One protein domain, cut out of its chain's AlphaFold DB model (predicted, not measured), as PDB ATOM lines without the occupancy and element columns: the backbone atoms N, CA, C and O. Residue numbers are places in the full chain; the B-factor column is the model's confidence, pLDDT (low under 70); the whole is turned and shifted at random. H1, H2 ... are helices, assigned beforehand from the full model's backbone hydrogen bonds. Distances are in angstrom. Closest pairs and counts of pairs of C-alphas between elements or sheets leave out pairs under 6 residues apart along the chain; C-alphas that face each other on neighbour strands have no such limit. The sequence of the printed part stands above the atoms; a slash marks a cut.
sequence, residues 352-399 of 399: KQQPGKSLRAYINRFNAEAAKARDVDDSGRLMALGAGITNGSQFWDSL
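AT A GLANCE: This is residues 352 to 399 of the 399 residues of the protein "Retrotrans_gag domain-containing protein" of Cannabis sativa (UniProt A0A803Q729). The printed part is an elongated helical hairpin: residues 352 to 358 lead into H1, and after a short link of seven residues H2 runs the opposite way to H1, the two helices only just touching. Residues 387 to 399, with no named element, run on from H2 as a tail. The printed part has 48 residues with two named helices, H1 then H2, and no named strand; the class is all helix, though only 21 residues are in named elements. It is only just compact, close to loose, with a radius of gyration of the C-alphas of 11.4 A and spans of 33 by 17 by 13 A.

HOW THE PARTS SIT: H1, residues 359 to 370, and H2, residues 378 to 386, form a helical hairpin. They only just touch, with 3 pairs of C-alphas within 8 A; the closest C-alphas, of Phe 366 and Leu 385, are 7.0 A apart. They run opposite ways at a steep tilt of 36 degrees, only just past shallow. In H2 every O i to N i+4 pair is within hydrogen-bond range; in H1, 7 of 8 are.

IN THESE COORDINATES: H1 begins at C-alpha 359 (43.537, 45.403, -14.558) and measures 16.0 A from first to last C-alpha. H2 measures 12.1 A and ends at C-alpha 386 (45.145, 53.244, -22.561).

THE WHOLE: The C-alphas farthest apart, of Asp 375 and Asp 397, are 33.9 A apart. The printed part has no cut, and the link from H1 to H2 is short. The model's pLDDT is under 70 at residues 391 to 399, where 399 is the chain's last residue.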
ATOM      1  N   LYS A 352      36.730  53.592 -17.370       92.38
ATOM      2  CA  LYS A 352      37.915  53.648 -16.504       92.38
ATOM      3  C   LYS A 352      38.105  52.368 -15.683       92.38
ATOM      4  O   LYS A 352      37.145  51.674 -15.308       92.38
ATOM      5  N   GLN A 353      39.356  52.070 -15.354       89.56
ATOM      6  CA  GLN A 353      39.724  51.192 -14.253       89.56
ATOM      7  C   GLN A 353      39.255  51.851 -12.948       89.56
ATOM      8  O   GLN A 353      39.500  53.025 -12.696       89.56
ATOM      9  N   GLN A 354      38.508  51.099 -12.139       88.25
ATOM     10  CA  GLN A 354      37.992  51.602 -10.867       88.25
ATOM     11  C   GLN A 354      39.062  51.399  -9.784       88.25
ATOM     12  O   GLN A 354      39.696  50.336  -9.798       88.25
ATOM     13  N   PRO A 355      39.248  52.345  -8.843       84.12
ATOM     14  CA  PRO A 355      40.191  52.191  -7.738       84.12
ATOM     15  C   PRO A 355      40.025  50.847  -7.017       84.12
ATOM     16  O   PRO A 355      38.906  50.377  -6.801       84.12
ATOM     17  N   GLY A 356      41.145  50.195  -6.701       81.31
ATOM     18  CA  GLY A 356      41.169  48.878  -6.055       81.31
ATOM     19  C   GLY A 356      40.724  47.687  -6.922       81.31
ATOM     20  O   GLY A 356      40.815  46.553  -6.458       81.31
ATOM     21  N   LYS A 357      40.271  47.880  -8.174       84.19
ATOM     22  CA  LYS A 357      39.941  46.765  -9.084       84.19
ATOM     23  C   LYS A 357      41.113  46.409  -9.996       84.19
ATOM     24  O   LYS A 357      41.790  47.276 -10.549       84.19
ATOM     25  N   SER A 358      41.314  45.105 -10.184       87.19
ATOM     26  CA  SER A 358      42.404  44.563 -10.996       87.19
ATOM     27  C   SER A 358      42.294  44.962 -12.471       87.19
ATOM     28  O   SER A 358      41.197  45.098 -13.023       87.19
ATOM     29  N   LEU A 359      43.449  45.079 -13.133       87.19
ATOM     30  CA  LEU A 359      43.537  45.403 -14.558       87.19
ATOM     31  C   LEU A 359      42.754  44.395 -15.421       87.19
ATOM     32  O   LEU A 359      42.007  44.791 -16.310       87.19
ATOM     33  N   ARG A 360      42.808  43.096 -15.089       87.12
ATOM     34  CA  ARG A 360      42.009  42.046 -15.754       87.12
ATOM     35  C   ARG A 360      40.499  42.297 -15.654       87.12
ATOM     36  O   ARG A 360      39.779  42.091 -16.627       87.12
ATOM     37  N   ALA A 361      40.008  42.781 -14.511       88.88
ATOM     38  CA  ALA A 361      38.598  43.136 -14.360       88.88
ATOM     39  C   ALA A 361      38.216  44.388 -15.169       88.88
ATOM     40  O   ALA A 361      37.054  44.521 -15.550       88.88
ATOM     41  N   TYR A 362      39.157  45.306 -15.429       92.00
ATOM     42  CA  TYR A 362      38.970  46.422 -16.362       92.00
ATOM     43  C   TYR A 362      38.948  45.947 -17.823       92.00
ATOM     44  O   TYR A 362      37.940  46.166 -18.493       92.00
ATOM     45  N   ILE A 363      39.975  45.216 -18.273       92.44
ATOM     46  CA  ILE A 363      40.088  44.682 -19.643       92.44
ATOM     47  C   ILE A 363      38.855  43.848 -20.020       92.44
ATOM     48  O   ILE A 363      38.296  44.035 -21.096       92.44
ATOM     49  N   ASN A 364      38.347  43.001 -19.118       91.81
ATOM     50  CA  ASN A 364      37.125  42.231 -19.372       91.81
ATOM     51  C   ASN A 364      35.893  43.121 -19.644       91.81
ATOM     52  O   ASN A 364      35.073  42.769 -20.490       91.81
ATOM     53  N   ARG A 365      35.749  44.269 -18.957       94.12
ATOM     54  CA  ARG A 365      34.664  45.231 -19.238       94.12
ATOM     55  C   ARG A 365      34.903  45.976 -20.546       94.12
ATOM     56  O   ARG A 365      33.962  46.149 -21.309       94.12
ATOM     57  N   PHE A 366      36.146  46.388 -20.799       94.56
ATOM     58  CA  PHE A 366      36.519  47.069 -22.035       94.56
ATOM     59  C   PHE A 366      36.223  46.197 -23.257       94.56
ATOM     60  O   PHE A 366      35.508  46.627 -24.154       94.56
ATOM     61  N   ASN A 367      36.662  44.937 -23.250       93.31
ATOM     62  CA  ASN A 367      36.429  43.996 -24.345       93.31
ATOM     63  C   ASN A 367      34.932  43.703 -24.552       93.31
ATOM     64  O   ASN A 367      34.486  43.591 -25.691       93.31
ATOM     65  N   ALA A 368      34.138  43.634 -23.477       93.56
ATOM     66  CA  ALA A 368      32.687  43.438 -23.563       93.56
ATOM     67  C   ALA A 368      31.930  44.647 -24.155       93.56
ATOM     68  O   ALA A 368      30.841  44.473 -24.700       93.56
ATOM     69  N   GLU A 369      32.490  45.856 -24.071       92.31
ATOM     70  CA  GLU A 369      31.956  47.058 -24.729       92.31
ATOM     71  C   GLU A 369      32.512  47.210 -26.155       92.31
ATOM     72  O   GLU A 369      31.765  47.484 -27.091       92.31
ATOM     73  N   ALA A 370      33.801  46.928 -26.357       91.50
ATOM     74  CA  ALA A 370      34.455  46.943 -27.666       91.50
ATOM     75  C   ALA A 370      33.897  45.873 -28.621       91.50
ATOM     76  O   ALA A 370      33.928  46.066 -29.831       91.50
ATOM     77  N   ALA A 371      33.327  44.779 -28.104       89.62
ATOM     78  CA  ALA A 371      32.570  43.808 -28.897       89.62
ATOM     79  C   ALA A 371      31.219  44.350 -29.419       89.62
ATOM     80  O   ALA A 371      30.646  43.776 -30.346       89.62
ATOM     81  N   LYS A 372      30.698  45.438 -28.833       89.19
ATOM     82  CA  LYS A 372      29.497  46.146 -29.312       89.19
ATOM     83  C   LYS A 372      29.865  47.227 -30.321       89.19
ATOM     84  O   LYS A 372      29.142  47.386 -31.297       89.19
ATOM     85  N   ALA A 373      30.972  47.933 -30.074       88.94
ATOM     86  CA  ALA A 373      31.504  48.947 -30.973       88.94
ATOM     87  C   ALA A 373      31.932  48.315 -32.307       88.94
ATOM     88  O   ALA A 373      32.828  47.464 -32.335       88.94
ATOM     89  N   ARG A 374      31.303  48.710 -33.414       85.69
ATOM     90  CA  ARG A 374      31.556  48.153 -34.754       85.69
ATOM     91  C   ARG A 374      32.385  49.062 -35.641       85.69
ATOM     92  O   ARG A 374      33.194  48.554 -36.410       85.69
ATOM     93  N   ASP A 375      32.207  50.370 -35.516       84.62
ATOM     94  CA  ASP A 375      32.775  51.334 -36.449       84.62
ATOM     95  C   ASP A 375      34.087  51.957 -35.917       84.62
ATOM     96  O   ASP A 375      34.823  52.588 -36.679       84.62
ATOM     97  N   VAL A 376      34.407  51.794 -34.623       86.12
ATOM     98  CA  VAL A 376      35.705  52.201 -34.040       86.12
ATOM     99  C   VAL A 376      36.825  51.267 -34.510       86.12
ATOM    100  O   VAL A 376      36.713  50.044 -34.392       86.12
ATOM    101  N   ASP A 377      37.923  51.839 -34.994       87.69
ATOM    102  CA  ASP A 377      39.117  51.129 -35.457       87.69
ATOM    103  C   ASP A 377      40.047  50.706 -34.303       87.69
ATOM    104  O   ASP A 377      39.903  51.154 -33.164       87.69
ATOM    105  N   ASP A 378      41.038  49.861 -34.591       88.06
ATOM    106  CA  ASP A 378      41.950  49.333 -33.569       88.06
ATOM    107  C   ASP A 378      42.828  50.408 -32.908       88.06
ATOM    108  O   ASP A 378      43.110  50.305 -31.714       88.06
ATOM    109  N   SER A 379      43.188  51.485 -33.617       89.75
ATOM    110  CA  SER A 379      43.919  52.611 -33.016       89.75
ATOM    111  C   SER A 379      43.031  53.365 -32.023       89.75
ATOM    112  O   SER A 379      43.436  53.617 -30.884       89.75
ATOM    113  N   GLY A 380      41.774  53.632 -32.397       88.31
ATOM    114  CA  GLY A 380      40.760  54.183 -31.496       88.31
ATOM    115  C   GLY A 380      40.500  53.298 -30.268       88.31
ATOM    116  O   GLY A 380      40.433  53.804 -29.145       88.31
ATOM    117  N   ARG A 381      40.423  51.971 -30.445       91.31
ATOM    118  CA  ARG A 381      40.272  50.998 -29.344       91.31
ATOM    119  C   ARG A 381      41.472  51.033 -28.394       91.31
ATOM    120  O   ARG A 381      41.275  51.129 -27.185       91.31
ATOM    121  N   LEU A 382      42.699  51.003 -28.915       90.31
ATOM    122  CA  LEU A 382      43.925  51.054 -28.108       90.31
ATOM    123  C   LEU A 382      44.067  52.386 -27.356       90.31
ATOM    124  O   LEU A 382      44.407  52.384 -26.172       90.31
ATOM    125  N   MET A 383      43.739  53.510 -27.998       90.56
ATOM    126  CA  MET A 383      43.734  54.832 -27.362       90.56
ATOM    127  C   MET A 383      42.726  54.900 -26.207       90.56
ATOM    128  O   MET A 383      43.071  55.351 -25.114       90.56
ATOM    129  N   ALA A 384      41.497  54.418 -26.418       91.38
ATOM    130  CA  ALA A 384      40.461  54.387 -25.389       91.38
ATOM    131  C   ALA A 384      40.814  53.446 -24.220       91.38
ATOM    132  O   ALA A 384      40.570  53.796 -23.065       91.38
ATOM    133  N   LEU A 385      41.430  52.291 -24.508       91.50
ATOM    134  CA  LEU A 385      41.926  51.346 -23.503       91.50
ATOM    135  C   LEU A 385      43.025  51.982 -22.638       91.50
ATOM    136  O   LEU A 385      42.933  51.966 -21.412       91.50
ATOM    137  N   GLY A 386      44.044  52.579 -23.265       89.00
ATOM    138  CA  GLY A 386      45.145  53.244 -22.561       89.00
ATOM    139  C   GLY A 386      44.657  54.404 -21.692       89.00
ATOM    140  O   GLY A 386      44.978  54.467 -20.507       89.00
ATOM    141  N   ALA A 387      43.785  55.258 -22.237       89.19
ATOM    142  CA  ALA A 387      43.170  56.375 -21.517       89.19
ATOM    143  C   ALA A 387      42.216  55.949 -20.379       89.19
ATOM    144  O   ALA A 387      41.702  56.809 -19.654       89.19
ATOM    145  N   GLY A 388      41.925  54.653 -20.230       87.50
ATOM    146  CA  GLY A 388      41.113  54.105 -19.147       87.50
ATOM    147  C   GLY A 388      41.896  53.456 -18.003       87.50
ATOM    148  O   GLY A 388      41.305  53.226 -16.946       87.50
ATOM    149  N   ILE A 389      43.192  53.178 -18.163       88.50
ATOM    150  CA  ILE A 389      44.033  52.555 -17.127       88.50
ATOM    151  C   ILE A 389      44.393  53.584 -16.043       88.50
ATOM    152  O   ILE A 389      44.648  54.751 -16.332       88.50
ATOM    153  N   THR A 390      44.439  53.161 -14.777       77.38
ATOM    154  CA  THR A 390      44.958  54.011 -13.691       77.38
ATOM    155  C   THR A 390      46.484  53.944 -13.631       77.38
ATOM    156  O   THR A 390      47.049  52.868 -13.392       77.38
ATOM    157  N   ASN A 391      47.145  55.094 -13.788       64.75
ATOM    158  CA  ASN A 391      48.568  55.261 -13.477       64.75
ATOM    159  C   ASN A 391      48.828  54.870 -12.011       64.75
ATOM    160  O   ASN A 391      48.011  55.169 -11.139       64.75
ATOM    161  N   GLY A 392      49.936  54.173 -11.742       58.12
ATOM    162  CA  GLY A 392      50.263  53.680 -10.396       58.12
ATOM    163  C   GLY A 392      49.507  52.419  -9.946       58.12
ATOM    164  O   GLY A 392      49.532  52.082  -8.766       58.12
ATOM    165  N   SER A 393      48.834  51.695 -10.849       55.66
ATOM    166  CA  SER A 393      48.540  50.275 -10.590       55.66
ATOM    167  C   SER A 393      49.790  49.418 -10.835       55.66
ATOM    168  O   SER A 393      50.539  49.720 -11.761       55.66
ATOM    169  N   GLN A 394      49.962  48.330 -10.067       54.31
ATOM    170  CA  GLN A 394      51.146  47.436 -10.029       54.31
ATOM    171  C   GLN A 394      51.669  46.926 -11.388       54.31
ATOM    172  O   GLN A 394      52.764  46.385 -11.472       54.31
ATOM    173  N   PHE A 395      50.877  47.065 -12.451       53.56
ATOM    174  CA  PHE A 395      51.273  46.768 -13.824       53.56
ATOM    175  C   PHE A 395      52.357  47.730 -14.349       53.56
ATOM    176  O   PHE A 395      53.252  47.296 -15.069       53.56
ATOM    177  N   TRP A 396      52.318  49.007 -13.954       48.94
ATOM    178  CA  TRP A 396      53.320  50.010 -14.341       48.94
ATOM    179  C   TRP A 396      54.686  49.781 -13.687       48.94
ATOM    180  O   TRP A 396      55.696  50.165 -14.259       48.94
ATOM    181  N   ASP A 397      54.730  49.104 -12.536       43.97
ATOM    182  CA  ASP A 397      55.973  48.723 -11.850       43.97
ATOM    183  C   ASP A 397      56.626  47.460 -12.463       43.97
ATOM    184  O   ASP A 397      57.581  46.911 -11.910       43.97
ATOM    185  N   SER A 398      56.078  46.955 -13.578       43.06
ATOM    186  CA  SER A 398      56.450  45.684 -14.224       43.06
ATOM    187  C   SER A 398      56.624  45.779 -15.749       43.06
ATOM    188  O   SER A 398      56.569  44.755 -16.433       43.06
ATOM    189  N   LEU A 399      56.800  47.000 -16.269       41.62
ATOM    190  CA  LEU A 399      56.821  47.353 -17.694       41.62
ATOM    191  C   LEU A 399      58.091  48.146 -18.051       41.62
ATOM    192  O   LEU A 399      58.670  47.837 -19.115       41.62
TER     193      LEU A 399